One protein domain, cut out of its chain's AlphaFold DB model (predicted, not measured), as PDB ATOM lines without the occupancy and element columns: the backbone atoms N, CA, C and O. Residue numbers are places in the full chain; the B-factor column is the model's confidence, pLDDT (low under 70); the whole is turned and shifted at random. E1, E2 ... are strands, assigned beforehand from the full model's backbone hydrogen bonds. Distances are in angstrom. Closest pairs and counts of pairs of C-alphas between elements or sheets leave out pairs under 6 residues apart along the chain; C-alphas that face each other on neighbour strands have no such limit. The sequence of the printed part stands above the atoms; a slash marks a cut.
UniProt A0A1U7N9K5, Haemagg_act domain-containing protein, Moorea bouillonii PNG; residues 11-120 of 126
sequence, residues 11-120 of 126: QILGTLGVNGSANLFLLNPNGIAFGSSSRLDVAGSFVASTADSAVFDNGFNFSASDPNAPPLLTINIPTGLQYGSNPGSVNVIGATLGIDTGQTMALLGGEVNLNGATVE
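What this domain is: This is residues 11 to 120 of the 126 residues of the protein "Haemagg_act domain-containing protein" of Moorea bouillonii PNG (UniProt A0A1U7N9K5). The chain is wound in stacked turns as a small three-sided solenoid: the parallel sheets E3 E9 E12 and E2 E5 E11 make two walls, and the parallel pairs E1 E4 and E10 E13 make the third. Outside the wall E2 E5 E11 lies a small antiparallel sheet, in the order E7 E6 E8, formed by a detour of the chain between E5 and E9. The printed part has 110 residues, with no named helix and thirteen named strands, E1 to E13 in order along the chain; 46 residues, under half, are in strands, and the class is all strand. The whole is compact, with a radius of gyration of the C-alphas of 13.5 A and spans of 37 by 33 by 22 A.

Where its parts are: E3 is residues 32 to 34, E9 89 to 93 and E12 111 to 115; E9 and E12 are each 12.4 A long. E2 is residues 24 to 27, 9.9 A, E5 46 to 49, 10.1 A, and E11 105 to 108, 9.9 A. E1 is residues 15 to 17, E4 39 to 41, E10 96 to 98 and E13 118 to 120. E6 is residues 53 to 55, E7 61 to 63 and E8 80 to 82. The three-residue strands measure from 6.2 A in E7 to 6.8 A in E3. C-alpha 15 opens E1 at (102.902, 73.065, 3.407), C-alpha 89 opens E9 at (83.631, 70.895, 8.818), and C-alpha 120 ends E13 at (92.434, 76.667, -8.161).

How they stand to each other: E9 is the inner strand between E3 and E12, parallel to both, with N 34 and O 91 at 2.8 A and N 92 and O 113 at 2.9 A. Residues 11 to 12 pair, parallel, with residues 33 to 34 of E3. The closest C-alphas of E9 and E11, Val 90 and Leu 107, are 6.9 A apart. E5 is parallel to E2 and E11, with N 49 and O 26 at 2.8 A and N 48 and O 106 at 2.9 A. E1 and E4 are parallel neighbours at 30 degrees, with N 41 and O 16 at 2.8 A, and E10 and E13 are parallel neighbours at 12 degrees, with N 97 and O 118 at 2.8 A. The closest C-alphas of E4 and E10, Arg 39 and Leu 97, are 5.9 A apart. E6 and E7 form a hairpin, with N 62 and O 54 at 2.8 A; E8 is antiparallel to E6, with N 55 and O 80 at 2.9 A. The closest C-alphas of E2 and E6, Leu 27 and Ser 53, are 7.7 A apart.

The domain as a whole: The two C-alphas farthest apart, Asn 58 and Gly 116, are 38.9 A apart. The printed part has no cut. The link from E7 to E8, residues 64 to 79, is long. Mean pLDDT of the printed part is 85.7; residues 66 to 77 are under 70.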
ATOM      1  N   GLN A  11      94.729  70.903  11.958       89.31
ATOM      2  CA  GLN A  11      95.164  72.258  11.589       89.31
ATOM      3  C   GLN A  11      96.372  72.216  10.649       89.31
ATOM      4  O   GLN A  11      97.455  71.780  11.036       89.31
ATOM      5  N   ILE A  12      96.198  72.703   9.422       91.62
ATOM      6  CA  ILE A  12      97.249  72.822   8.414       91.62
ATOM      7  C   ILE A  12      97.646  74.294   8.316       91.62
ATOM      8  O   ILE A  12      96.905  75.117   7.783       91.62
ATOM      9  N   LEU A  13      98.809  74.630   8.868       90.62
ATOM     10  CA  LEU A  13      99.310  76.011   8.966       90.62
ATOM     11  C   LEU A  13     100.553  76.264   8.096       90.62
ATOM     12  O   LEU A  13     101.189  77.308   8.208       90.62
ATOM     13  N   GLY A  14     100.899  75.310   7.235       89.50
ATOM     14  CA  GLY A  14     102.043  75.371   6.331       89.50
ATOM     15  C   GLY A  14     101.857  74.415   5.158       89.50
ATOM     16  O   GLY A  14     100.726  74.086   4.796       89.50
ATOM     17  N   THR A  15     102.955  73.960   4.565       90.62
ATOM     18  CA  THR A  15     102.902  73.065   3.407       90.62
ATOM     19  C   THR A  15     102.484  71.651   3.808       90.62
ATOM     20  O   THR A  15     103.082  71.038   4.692       90.62
ATOM     21  N   LEU A  16     101.476  71.123   3.124       88.75
ATOM     22  CA  LEU A  16     101.068  69.727   3.170       88.75
ATOM     23  C   LEU A  16     101.360  69.101   1.807       88.75
ATOM     24  O   LEU A  16     100.924  69.637   0.795       88.75
ATOM     25  N   GLY A  17     102.077  67.981   1.770       86.31
ATOM     26  CA  GLY A  17     102.511  67.414   0.499       86.31
ATOM     27  C   GLY A  17     102.956  65.964   0.552       86.31
ATOM     28  O   GLY A  17     102.986  65.332   1.615       86.31
ATOM     29  N   VAL A  18     103.295  65.445  -0.624       81.94
ATOM     30  CA  VAL A  18     103.852  64.105  -0.838       81.94
ATOM     31  C   VAL A  18     105.018  64.188  -1.811       81.94
ATOM     32  O   VAL A  18     104.989  64.949  -2.769       81.94
ATOM     33  N   ASN A  19     106.042  63.366  -1.595       79.62
ATOM     34  CA  ASN A  19     107.147  63.277  -2.544       79.62
ATOM     35  C   ASN A  19     106.720  62.441  -3.761       79.62
ATOM     36  O   ASN A  19     106.198  61.336  -3.602       79.62
ATOM     37  N   GLY A  20     107.007  62.933  -4.967       82.12
ATOM     38  CA  GLY A  20     106.665  62.253  -6.220       82.12
ATOM     39  C   GLY A  20     105.213  62.480  -6.656       82.12
ATOM     40  O   GLY A  20     104.579  63.447  -6.258       82.12
ATOM     41  N   SER A  21     104.681  61.592  -7.498       82.56
ATOM     42  CA  SER A  21     103.373  61.746  -8.163       82.56
ATOM     43  C   SER A  21     102.202  61.070  -7.437       82.56
ATOM     44  O   SER A  21     101.184  60.758  -8.053       82.56
ATOM     45  N   ALA A  22     102.351  60.775  -6.144       82.69
ATOM     46  CA  ALA A  22     101.312  60.088  -5.386       82.69
ATOM     47  C   ALA A  22     100.085  60.986  -5.152       82.69
ATOM     48  O   ALA A  22     100.197  62.204  -5.016       82.69
ATOM     49  N   ASN A  23      98.915  60.360  -5.038       84.31
ATOM     50  CA  ASN A  23      97.721  61.027  -4.532       84.31
ATOM     51  C   ASN A  23      97.820  61.178  -3.008       84.31
ATOM     52  O   ASN A  23      98.347  60.298  -2.320       84.31
ATOM     53  N   LEU A  24      97.268  62.262  -2.469       85.19
ATOM     54  CA  LEU A  24      97.195  62.509  -1.035       85.19
ATOM     55  C   LEU A  24      95.739  62.514  -0.563       85.19
ATOM     56  O   LEU A  24      94.940  63.346  -0.986       85.19
ATOM     57  N   PHE A  25      95.429  61.620   0.376       85.31
ATOM     58  CA  PHE A  25      94.138  61.546   1.056       85.31
ATOM     59  C   PHE A  25      94.314  61.925   2.532       85.31
ATOM     60  O   PHE A  25      95.032  61.256   3.277       85.31
ATOM     61  N   LEU A  26      93.660  63.005   2.956       87.31
ATOM     62  CA  LEU A  26      93.576  63.464   4.337       87.31
ATOM     63  C   LEU A  26      92.163  63.198   4.862       87.31
ATOM     64  O   LEU A  26      91.198  63.745   4.340       87.31
ATOM     65  N   LEU A  27      92.044  62.390   5.913       87.88
ATOM     66  CA  LEU A  27      90.765  62.015   6.516       87.88
ATOM     67  C   LEU A  27      90.777  62.353   8.014       87.88
ATOM     68  O   LEU A  27      91.656  61.872   8.730       87.88
ATOM     69  N   ASN A  28      89.840  63.180   8.488       88.00
ATOM     70  CA  ASN A  28      89.630  63.437   9.920       88.00
ATOM     71  C   ASN A  28      88.166  63.830  10.220       88.00
ATOM     72  O   ASN A  28      87.775  64.966   9.932       88.00
ATOM     73  N   PRO A  29      87.378  62.955  10.869       90.25
ATOM     74  CA  PRO A  29      85.983  63.221  11.237       90.25
ATOM     75  C   PRO A  29      85.754  64.462  12.088       90.25
ATOM     76  O   PRO A  29      84.714  65.104  11.985       90.25
ATOM     77  N   ASN A  30      86.739  64.836  12.906       87.56
ATOM     78  CA  ASN A  30      86.636  65.972  13.819       87.56
ATOM     79  C   ASN A  30      86.770  67.328  13.110       87.56
ATOM     80  O   ASN A  30      86.628  68.370  13.746       87.56
ATOM     81  N   GLY A  31      87.065  67.329  11.809       90.38
ATOM     82  CA  GLY A  31      87.215  68.536  11.009       90.38
ATOM     83  C   GLY A  31      88.641  68.788  10.534       90.38
ATOM     84  O   GLY A  31      89.623  68.243  11.049       90.38
ATOM     85  N   ILE A  32      88.746  69.646   9.523       93.81
ATOM     86  CA  ILE A  32      90.003  70.048   8.890       93.81
ATOM     87  C   ILE A  32      89.993  71.570   8.733       93.81
ATOM     88  O   ILE A  32      89.005  72.144   8.280       93.81
ATOM     89  N   ALA A  33      91.088  72.233   9.094       95.00
ATOM     90  CA  ALA A  33      91.264  73.671   8.948       95.00
ATOM     91  C   ALA A  33      92.588  73.994   8.247       95.00
ATOM     92  O   ALA A  33      93.662  73.655   8.741       95.00
ATOM     93  N   PHE A  34      92.506  74.700   7.125       95.88
ATOM     94  CA  PHE A  34      93.629  75.262   6.386       95.88
ATOM     95  C   PHE A  34      93.759  76.747   6.735       95.88
ATOM     96  O   PHE A  34      92.856  77.537   6.460       95.88
ATOM     97  N   GLY A  35      94.868  77.117   7.377       93.50
ATOM     98  CA  GLY A  35      95.188  78.510   7.690       93.50
ATOM     99  C   GLY A  35      95.766  79.253   6.487       93.50
ATOM    100  O   GLY A  35      96.171  78.634   5.505       93.50
ATOM    101  N   SER A  36      95.877  80.576   6.580       95.06
ATOM    102  CA  SER A  36      96.272  81.444   5.458       95.06
ATOM    103  C   SER A  36      97.654  81.148   4.870       95.06
ATOM    104  O   SER A  36      97.892  81.389   3.691       95.06
ATOM    105  N   SER A  37      98.557  80.582   5.672       92.69
ATOM    106  CA  SER A  37      99.896  80.159   5.238       92.69
ATOM    107  C   SER A  37      99.941  78.750   4.633       92.69
ATOM    108  O   SER A  37     101.020  78.278   4.273       92.69
ATOM    109  N   SER A  38      98.809  78.045   4.560       93.12
ATOM    110  CA  SER A  38      98.771  76.672   4.056       93.12
ATOM    111  C   SER A  38      98.977  76.596   2.545       93.12
ATOM    112  O   SER A  38      98.545  77.470   1.794       93.12
ATOM    113  N   ARG A  39      99.675  75.541   2.110       92.38
ATOM    114  CA  ARG A  39      99.995  75.256   0.702       92.38
ATOM    115  C   ARG A  39      99.943  73.747   0.449       92.38
ATOM    116  O   ARG A  39     100.190  72.976   1.376       92.38
ATOM    117  N   LEU A  40      99.653  73.334  -0.785       91.56
ATOM    118  CA  LEU A  40      99.568  71.920  -1.182       91.56
ATOM    119  C   LEU A  40     100.716  71.500  -2.110       91.56
ATOM    120  O   LEU A  40     100.611  71.646  -3.314       91.56
ATOM    121  N   ASP A  41     101.783  70.909  -1.593       91.44
ATOM    122  CA  ASP A  41     102.859  70.371  -2.440       91.44
ATOM    123  C   ASP A  41     102.519  68.943  -2.909       91.44
ATOM    124  O   ASP A  41     102.961  67.943  -2.335       91.44
ATOM    125  N   VAL A  42     101.606  68.842  -3.880       87.75
ATOM    126  CA  VAL A  42     101.049  67.573  -4.374       87.75
ATOM    127  C   VAL A  42     101.011  67.581  -5.904       87.75
ATOM    128  O   VAL A  42     100.225  68.308  -6.503       87.75
ATOM    129  N   ALA A  43     101.824  66.725  -6.530       87.88
ATOM    130  CA  ALA A  43     101.816  66.526  -7.987       87.88
ATOM    131  C   ALA A  43     100.695  65.576  -8.468       87.88
ATOM    132  O   ALA A  43     100.393  65.513  -9.659       87.88
ATOM    133  N   GLY A  44     100.107  64.798  -7.551       86.75
ATOM    134  CA  GLY A  44      98.933  63.956  -7.798       86.75
ATOM    135  C   GLY A  44      97.615  64.636  -7.412       86.75
ATOM    136  O   GLY A  44      97.524  65.849  -7.240       86.75
ATOM    137  N   SER A  45      96.566  63.835  -7.242       88.56
ATOM    138  CA  SER A  45      95.270  64.303  -6.748       88.56
ATOM    139  C   SER A  45      95.274  64.487  -5.231       88.56
ATOM    140  O   SER A  45      95.932  63.746  -4.497       88.56
ATOM    141  N   PHE A  46      94.499  65.456  -4.752       90.12
ATOM    142  CA  PHE A  46      94.341  65.770  -3.338       90.12
ATOM    143  C   PHE A  46      92.885  65.623  -2.896       90.12
ATOM    144  O   PHE A  46      91.979  66.211  -3.487       90.12
ATOM    145  N   VAL A  47      92.659  64.883  -1.814       91.00
ATOM    146  CA  VAL A  47      91.348  64.747  -1.177       91.00
ATOM    147  C   VAL A  47      91.485  65.039   0.310       91.00
ATOM    148  O   VAL A  47      92.250  64.374   1.001       91.00
ATOM    149  N   ALA A  48      90.710  65.991   0.818       91.69
ATOM    150  CA  ALA A  48      90.544  66.243   2.243       91.69
ATOM    151  C   ALA A  48      89.091  65.984   2.639       91.69
ATOM    152  O   ALA A  48      88.179  66.575   2.060       91.69
ATOM    153  N   SER A  49      88.865  65.116   3.623       92.69
ATOM    154  CA  SER A  49      87.519  64.729   4.033       92.69
ATOM    155  C   SER A  49      87.337  64.574   5.541       92.69
ATOM    156  O   SER A  49      88.269  64.228   6.265       92.69
ATOM    157  N   THR A  50      86.106  64.800   6.002       92.94
ATOM    158  CA  THR A  50      85.664  64.546   7.383       92.94
ATOM    159  C   THR A  50      84.786  63.298   7.514       92.94
ATOM    160  O   THR A  50      84.031  63.160   8.472       92.94
ATOM    161  N   ALA A  51      84.862  62.378   6.551       91.81
ATOM    162  CA  ALA A  51      84.239  61.065   6.678       91.81
ATOM    163  C   ALA A  51      84.947  60.207   7.747       91.81
ATOM    164  O   ALA A  51      86.148  60.349   7.981       91.81
ATOM    165  N   ASP A  52      84.199  59.297   8.373       88.62
ATOM    166  CA  ASP A  52      84.717  58.333   9.354       88.62
ATOM    167  C   ASP A  52      85.608  57.292   8.693       88.62
ATOM    168  O   ASP A  52      86.608  56.852   9.270       88.62
ATOM    169  N   SER A  53      85.260  56.906   7.469       89.00
ATOM    170  CA  SER A  53      86.032  55.942   6.708       89.00
ATOM    171  C   SER A  53      85.924  56.149   5.198       89.00
ATOM    172  O   SER A  53      85.023  56.826   4.693       89.00
ATOM    173  N   ALA A  54      86.864  55.551   4.470       86.50
ATOM    174  CA  ALA A  54      86.905  55.522   3.014       86.50
ATOM    175  C   ALA A  54      86.941  54.070   2.524       86.50
ATOM    176  O   ALA A  54      87.792  53.287   2.947       86.50
ATOM    177  N   VAL A  55      86.023  53.721   1.625       87.00
ATOM    178  CA  VAL A  55      85.893  52.384   1.037       87.00
ATOM    179  C   VAL A  55      86.519  52.389  -0.349       87.00
ATOM    180  O   VAL A  55      86.264  53.297  -1.136       87.00
ATOM    181  N   PHE A  56      87.330  51.380  -0.645       81.75
ATOM    182  CA  PHE A  56      88.020  51.206  -1.920       81.75
ATOM    183  C   PHE A  56      87.368  50.094  -2.751       81.75
ATOM    184  O   PHE A  56      86.564  49.301  -2.259       81.75
ATOM    185  N   ASP A  57      87.696  50.052  -4.039       79.81
ATOM    186  CA  ASP A  57      87.162  49.105  -5.029       79.81
ATOM    187  C   ASP A  57      87.364  47.629  -4.658       79.81
ATOM    188  O   ASP A  57      86.489  46.798  -4.891       79.81
ATOM    189  N   ASN A  58      88.485  47.308  -4.021       77.38
ATOM    190  CA  ASN A  58      88.807  45.983  -3.501       77.38
ATOM    191  C   ASN A  58      88.086  45.639  -2.180       77.38
ATOM    192  O   ASN A  58      88.389  44.614  -1.569       77.38
ATOM    193  N   GLY A  59      87.169  46.492  -1.714       77.62
ATOM    194  CA  GLY A  59      86.443  46.319  -0.458       77.62
ATOM    195  C   GLY A  59      87.252  46.682   0.790       77.62
ATOM    196  O   GLY A  59      86.743  46.542   1.901       77.62
ATOM    197  N   PHE A  60      88.491  47.164   0.640       81.38
ATOM    198  CA  PHE A  60      89.269  47.679   1.761       81.38
ATOM    199  C   PHE A  60      88.587  48.925   2.334       81.38
ATOM    200  O   PHE A  60      88.234  49.843   1.595       81.38
ATOM    201  N   ASN A  61      88.411  48.963   3.654       82.06
ATOM    202  CA  ASN A  61      87.857  50.112   4.360       82.06
ATOM    203  C   ASN A  61      88.935  50.739   5.243       82.06
ATOM    204  O   ASN A  61      89.377  50.136   6.222       82.06
ATOM    205  N   PHE A  62      89.343  51.956   4.908       79.31
ATOM    206  CA  PHE A  62      90.242  52.743   5.734       79.31
ATOM    207  C   PHE A  62      89.434  53.555   6.740       79.31
ATOM    208  O   PHE A  62      88.765  54.511   6.356       79.31
ATOM    209  N   SER A  63      89.505  53.194   8.019       81.19
ATOM    210  CA  SER A  63      88.855  53.939   9.098       81.19
ATOM    211  C   SER A  63      89.802  54.971   9.713       81.19
ATOM    212  O   SER A  63      90.917  54.634  10.110       81.19
ATOM    213  N   ALA A  64      89.340  56.216   9.856       74.94
ATOM    214  CA  ALA A  64      90.070  57.267  10.566       74.94
ATOM    215  C   ALA A  64      90.114  57.046  12.089       74.94
ATOM    216  O   ALA A  64      90.965  57.623  12.768       74.94
ATOM    217  N   SER A  65      89.209  56.221  12.626       71.69
ATOM    218  CA  SER A  65      89.104  55.911  14.056       71.69
ATOM    219  C   SER A  65      89.818  54.621  14.468       71.69
ATOM    220  O   SER A  65      89.995  54.396  15.664       71.69
ATOM    221  N   ASP A  66      90.265  53.790  13.516       69.62
ATOM    222  CA  ASP A  66      91.033  52.576  13.813       69.62
ATOM    223  C   ASP A  66      92.538  52.899  13.948       69.62
ATOM    224  O   ASP A  66      93.204  53.203  12.951       69.62
ATOM    225  N   PRO A  67      93.124  52.815  15.159       58.66
ATOM    226  CA  PRO A  67      94.537  53.125  15.369       58.66
ATOM    227  C   PRO A  67      95.486  52.122  14.690       58.66
ATOM    228  O   PRO A  67      96.650  52.462  14.442       58.66
ATOM    229  N   ASN A  68      94.997  50.917  14.374       61.31
ATOM    230  CA  ASN A  68      95.767  49.818  13.790       61.31
ATOM    231  C   ASN A  68      95.629  49.728  12.265       61.31
ATOM    232  O   ASN A  68      96.287  48.883  11.653       61.31
ATOM    233  N   ALA A  69      94.817  50.588  11.641       58.31
ATOM    234  CA  ALA A  69      94.687  50.608  10.191       58.31
ATOM    235  C   ALA A  69      96.063  50.867   9.538       58.31
ATOM    236  O   ALA A  69      96.778  51.793   9.955       58.31
ATOM    237  N   PRO A  70      96.460  50.066   8.528       53.84
ATOM    238  CA  PRO A  70      97.741  50.242   7.858       53.84
ATOM    239  C   PRO A  70      97.808  51.629   7.194       53.84
ATOM    240  O   PRO A  70      96.785  52.133   6.719       53.84
ATOM    241  N   PRO A  71      98.990  52.276   7.152       52.03
ATOM    242  CA  PRO A  71      99.149  53.553   6.469       52.03
ATOM    243  C   PRO A  71      98.770  53.386   5.000       52.03
ATOM    244  O   PRO A  71      99.328  52.545   4.295       52.03
ATOM    245  N   LEU A  72      97.800  54.176   4.548       52.97
ATOM    246  CA  LEU A  72      97.232  53.978   3.233       52.97
ATOM    247  C   LEU A  72      97.999  54.764   2.170       52.97
ATOM    248  O   LEU A  72      97.800  55.963   1.997       52.97
ATOM    249  N   LEU A  73      98.861  54.062   1.438       41.94
ATOM    250  CA  LEU A  73      99.420  54.516   0.170       41.94
ATOM    251  C   LEU A  73      98.810  53.645  -0.932       41.94
ATOM    252  O   LEU A  73      99.317  52.560  -1.208       41.94
ATOM    253  N   THR A  74      97.696  54.079  -1.525       51.19
ATOM    254  CA  THR A  74      97.133  53.403  -2.706       51.19
ATOM    255  C   THR A  74      97.099  54.341  -3.899       51.19
ATOM    256  O   THR A  74      96.929  55.550  -3.763       51.19
ATOM    257  N   ILE A  75      97.265  53.746  -5.075       46.53
ATOM    258  CA  ILE A  75      97.098  54.394  -6.377       46.53
ATOM    259  C   ILE A  75      95.617  54.560  -6.767       46.53
ATOM    260  O   ILE A  75      95.329  55.253  -7.741       46.53
ATOM    261  N   ASN A  76      94.683  53.978  -6.004       56.34
ATOM    262  CA  ASN A  76      93.261  53.941  -6.332       56.34
ATOM    263  C   ASN A  76      92.466  54.962  -5.504       56.34
ATOM    264  O   ASN A  76      92.763  55.242  -4.343       56.34
ATOM    265  N   ILE A  77      91.435  55.524  -6.133       63.22
ATOM    266  CA  ILE A  77      90.495  56.467  -5.524       63.22
ATOM    267  C   ILE A  77      89.451  55.649  -4.739       63.22
ATOM    268  O   ILE A  77      89.013  54.612  -5.245       63.22
ATOM    269  N   PRO A  78      89.040  56.066  -3.527       70.44
ATOM    270  CA  PRO A  78      87.954  55.401  -2.820       70.44
ATOM    271  C   PRO A  78      86.671  55.425  -3.660       70.44
ATOM    272  O   PRO A  78      86.316  56.443  -4.253       70.44
ATOM    273  N   THR A  79      85.959  54.301  -3.692       82.94
ATOM    274  CA  THR A  79      84.648  54.169  -4.336       82.94
ATOM    275  C   THR A  79      83.533  54.796  -3.508       82.94
ATOM    276  O   THR A  79      82.477  55.119  -4.049       82.94
ATOM    277  N   GLY A  80      83.757  55.001  -2.206       85.81
ATOM    278  CA  GLY A  80      82.807  55.683  -1.339       85.81
ATOM    279  C   GLY A  80      83.434  56.261  -0.075       85.81
ATOM    280  O   GLY A  80      84.449  55.776   0.424       85.81
ATOM    281  N   LEU A  81      82.783  57.290   0.459       89.06
ATOM    282  CA  LEU A  81      83.067  57.869   1.770       89.06
ATOM    283  C   LEU A  81      81.907  57.550   2.710       89.06
ATOM    284  O   LEU A  81      80.747  57.660   2.316       89.06
ATOM    285  N   GLN A  82      82.224  57.158   3.940       90.62
ATOM    286  CA  GLN A  82      81.233  56.846   4.965       90.62
ATOM    287  C   GLN A  82      81.270  57.928   6.034       90.62
ATOM    288  O   GLN A  82      82.221  58.022   6.811       90.62
ATOM    289  N   TYR A  83      80.239  58.763   6.054       87.56
ATOM    290  CA  TYR A  83      80.057  59.768   7.090       87.56
ATOM    291  C   TYR A  83      79.267  59.174   8.255       87.56
ATOM    292  O   TYR A  83      78.276  58.472   8.045       87.56
ATOM    293  N   GLY A  84      79.693  59.476   9.478       86.38
ATOM    294  CA  GLY A  84      78.907  59.210  10.674       86.38
ATOM    295  C   GLY A  84      77.737  60.180  10.827       86.38
ATOM    296  O   GLY A  84      77.375  60.929   9.921       86.38
ATOM    297  N   SER A  85      77.152  60.206  12.022       86.81
ATOM    298  CA  SER A  85      75.975  61.029  12.320       86.81
ATOM    299  C   SER A  85      76.254  62.533  12.422       86.81
ATOM    300  O   SER A  85      75.317  63.320  12.349       86.81
ATOM    301  N   ASN A  86      77.507  62.935  12.649       88.56
ATOM    302  CA  ASN A  86      77.886  64.338  12.834       88.56
ATOM    303  C   ASN A  86      79.276  64.623  12.240       88.56
ATOM    304  O   ASN A  86      80.249  64.743  12.990       88.56
ATOM    305  N   PRO A  87      79.399  64.667  10.905       90.50
ATOM    306  CA  PRO A  87      80.680  64.922  10.265       90.50
ATOM    307  C   PRO A  87      81.154  66.356  10.510       90.50
ATOM    308  O   PRO A  87      80.384  67.308  10.383       90.50
ATOM    309  N   GLY A  88      82.438  66.521  10.829       91.81
ATOM    310  CA  GLY A  88      83.042  67.834  11.037       91.81
ATOM    311  C   GLY A  88      83.084  68.690   9.768       91.81
ATOM    312  O   GLY A  88      82.811  68.226   8.654       91.81
ATOM    313  N   SER A  89      83.484  69.950   9.926       96.25
ATOM    314  CA  SER A  89      83.631  70.895   8.818       96.25
ATOM    315  C   SER A  89      85.038  70.890   8.214       96.25
ATOM    316  O   SER A  89      86.036  70.615   8.886       96.25
ATOM    317  N   VAL A  90      85.119  71.229   6.927       96.75
ATOM    318  CA  VAL A  90      86.359  71.620   6.250       96.75
ATOM    319  C   VAL A  90      86.365  73.139   6.126       96.75
ATOM    320  O   VAL A  90      85.477  73.717   5.505       96.75
ATOM    321  N   ASN A  91      87.362  73.796   6.708       97.31
ATOM    322  CA  ASN A  91      87.491  75.251   6.703       97.31
ATOM    323  C   ASN A  91      88.784  75.647   5.997       97.31
ATOM    324  O   ASN A  91      89.858  75.175   6.363       97.31
ATOM    325  N   VAL A  92      88.699  76.540   5.019       96.81
ATOM    326  CA  VAL A  92      89.860  77.148   4.364       96.81
ATOM    327  C   VAL A  92      89.795  78.645   4.618       96.81
ATOM    328  O   VAL A  92      88.813  79.289   4.253       96.81
ATOM    329  N   ILE A  93      90.802  79.193   5.296       96.25
ATOM    330  CA  ILE A  93      90.775  80.563   5.816       96.25
ATOM    331  C   ILE A  93      91.957  81.337   5.245       96.25
ATOM    332  O   ILE A  93      93.094  81.128   5.659       96.25
ATOM    333  N   GLY A  94      91.687  82.245   4.306       94.88
ATOM    334  CA  GLY A  94      92.700  83.134   3.731       94.88
ATOM    335  C   GLY A  94      93.808  82.424   2.948       94.88
ATOM    336  O   GLY A  94      94.866  83.017   2.750       94.88
ATOM    337  N   ALA A  95      93.613  81.154   2.581       94.38
ATOM    338  CA  ALA A  95      94.609  80.332   1.904       94.38
ATOM    339  C   ALA A  95      94.304  80.201   0.409       94.38
ATOM    340  O   ALA A  95      93.139  80.178   0.008       94.38
ATOM    341  N   THR A  96      95.354  80.020  -0.390       94.75
ATOM    342  CA  THR A  96      95.237  79.557  -1.776       94.75
ATOM    343  C   THR A  96      95.648  78.092  -1.829       94.75
ATOM    344  O   THR A  96      96.821  77.765  -1.651       94.75
ATOM    345  N   LEU A  97      94.680  77.210  -2.058       94.00
ATOM    346  CA  LEU A  97      94.916  75.790  -2.283       94.00
ATOM    347  C   LEU A  97      94.913  75.538  -3.792       94.00
ATOM    348  O   LEU A  97      93.915  75.790  -4.465       94.00
ATOM    349  N   GLY A  98      96.035  75.059  -4.319       94.00
ATOM    350  CA  GLY A  98      96.215  74.794  -5.741       94.00
ATOM    351  C   GLY A  98      96.868  73.439  -5.975       94.00
ATOM    352  O   GLY A  98      97.703  73.024  -5.175       94.00
ATOM    353  N   ILE A  99      96.483  72.766  -7.057       91.88
ATOM    354  CA  ILE A  99      97.166  71.570  -7.580       91.88
ATOM    355  C   ILE A  99      97.341  71.690  -9.097       91.88
ATOM    356  O   ILE A  99      96.737  72.557  -9.734       91.88
ATOM    357  N   ASP A 100      98.144  70.811  -9.687       90.12
ATOM    358  CA  ASP A 100      98.411  70.815 -11.124       90.12
ATOM    359  C   ASP A 100      97.193  70.390 -11.968       90.12
ATOM    360  O   ASP A 100      96.287  69.679 -11.525       90.12
ATOM    361  N   THR A 101      97.166  70.819 -13.235       91.00
ATOM    362  CA  THR A 101      96.122  70.416 -14.191       91.00
ATOM    363  C   THR A 101      96.088  68.906 -14.411       91.00
ATOM    364  O   THR A 101      97.129  68.258 -14.484       91.00
ATOM    365  N   GLY A 102      94.889  68.358 -14.612       89.12
ATOM    366  CA  GLY A 102      94.692  66.921 -14.839       89.12
ATOM    367  C   GLY A 102      94.597  66.097 -13.552       89.12
ATOM    368  O   GLY A 102      94.347  64.898 -13.629       89.12
ATOM    369  N   GLN A 103      94.744  66.736 -12.388       89.44
ATOM    370  CA  GLN A 103      94.526  66.139 -11.075       89.44
ATOM    371  C   GLN A 103      93.190  66.586 -10.473       89.44
ATOM    372  O   GLN A 103      92.610  67.599 -10.868       89.44
ATOM    373  N   THR A 104      92.692  65.821  -9.503       89.81
ATOM    374  CA  THR A 104      91.470  66.150  -8.760       89.81
ATOM    375  C   THR A 104      91.813  66.801  -7.429       89.81
ATOM    376  O   THR A 104      92.628  66.267  -6.679       89.81
ATOM    377  N   MET A 105      91.148  67.913  -7.109       92.19
ATOM    378  CA  MET A 105      91.102  68.466  -5.756       92.19
ATOM    379  C   MET A 105      89.692  68.292  -5.201       92.19
ATOM    380  O   MET A 105      88.737  68.777  -5.803       92.19
ATOM    381  N   ALA A 106      89.552  67.617  -4.063       93.38
ATOM    382  CA  ALA A 106      88.263  67.429  -3.408       93.38
ATOM    383  C   ALA A 106      88.330  67.823  -1.928       93.38
ATOM    384  O   ALA A 106      89.161  67.317  -1.175       93.38
ATOM    385  N   LEU A 107      87.423  68.707  -1.511       94.81
ATOM    386  CA  LEU A 107      87.205  69.098  -0.118       94.81
ATOM    387  C   LEU A 107      85.798  68.636   0.273       94.81
ATOM    388  O   LEU A 107      84.820  69.123  -0.287       94.81
ATOM    389  N   LEU A 108      85.696  67.657   1.170       94.44
ATOM    390  CA  LEU A 108      84.469  66.881   1.376       94.44
ATOM    391  C   LEU A 108      84.147  66.736   2.868       94.44
ATOM    392  O   LEU A 108      84.670  65.843   3.534       94.44
ATOM    393  N   GLY A 109      83.243  67.550   3.407       93.50
ATOM    394  CA  GLY A 109      82.837  67.446   4.813       93.50
ATOM    395  C   GLY A 109      81.350  67.651   5.046       93.50
ATOM    396  O   GLY A 109      80.597  67.809   4.088       93.50
ATOM    397  N   GLY A 110      80.938  67.657   6.319       93.81
ATOM    398  CA  GLY A 110      79.568  68.018   6.696       93.81
ATOM    399  C   GLY A 110      79.223  69.436   6.248       93.81
ATOM    400  O   GLY A 110      78.186  69.675   5.640       93.81
ATOM    401  N   GLU A 111      80.169  70.349   6.462       95.94
ATOM    402  CA  GLU A 111      80.176  71.690   5.885       95.94
ATOM    403  C   GLU A 111      81.533  71.963   5.232       95.94
ATOM    404  O   GLU A 111      82.567  71.465   5.693       95.94
ATOM    405  N   VAL A 112      81.541  72.782   4.179       97.25
ATOM    406  CA  VAL A 112      82.762  73.258   3.516       97.25
ATOM    407  C   VAL A 112      82.718  74.782   3.454       97.25
ATOM    408  O   VAL A 112      81.922  75.357   2.717       97.25
ATOM    409  N   ASN A 113      83.588  75.434   4.227       97.69
ATOM    410  CA  ASN A 113      83.650  76.888   4.361       97.69
ATOM    411  C   ASN A 113      84.928  77.433   3.711       97.69
ATOM    412  O   ASN A 113      86.038  77.088   4.124       97.69
ATOM    413  N   LEU A 114      84.777  78.315   2.722       97.00
ATOM    414  CA  LEU A 114      85.880  78.951   1.990       97.00
ATOM    415  C   LEU A 114      85.932  80.451   2.317       97.00
ATOM    416  O   LEU A 114      85.415  81.292   1.584       97.00
ATOM    417  N   ASN A 115      86.544  80.797   3.448       96.31
ATOM    418  CA  ASN A 115      86.547  82.153   3.994       96.31
ATOM    419  C   ASN A 115      87.768  82.938   3.511       96.31
ATOM    420  O   ASN A 115      88.868  82.790   4.046       96.31
ATOM    421  N   GLY A 116      87.578  83.775   2.486       95.25
ATOM    422  CA  GLY A 116      88.682  84.507   1.848       95.25
ATOM    423  C   GLY A 116      89.709  83.577   1.196       95.25
ATOM    424  O   GLY A 116      90.873  83.942   1.065       95.25
ATOM    425  N   ALA A 117      89.287  82.357   0.863       95.75
ATOM    426  CA  ALA A 117      90.127  81.325   0.288       95.75
ATOM    427  C   ALA A 117      89.981  81.266  -1.235       95.75
ATOM    428  O   ALA A 117      88.917  81.561  -1.779       95.75
ATOM    429  N   THR A 118      91.036  80.796  -1.891       94.75
ATOM    430  CA  THR A 118      91.046  80.465  -3.317       94.75
ATOM    431  C   THR A 118      91.321  78.975  -3.469       94.75
ATOM    432  O   THR A 118      92.232  78.443  -2.837       94.75
ATOM    433  N   VAL A 119      90.539  78.302  -4.310       92.94
ATOM    434  CA  VAL A 119      90.769  76.913  -4.723       92.94
ATOM    435  C   VAL A 119      90.930  76.916  -6.237       92.94
ATOM    436  O   VAL A 119      90.013  77.336  -6.940       92.94
ATOM    437  N   GLU A 120      92.092  76.502  -6.743       92.88
ATOM    438  CA  GLU A 120      92.434  76.667  -8.161       92.88
ATOM    439  C   GLU A 120      93.132  75.453  -8.789       92.88
ATOM    440  O   GLU A 120      93.874  74.714  -8.141       92.88
TER     441      GLU A 120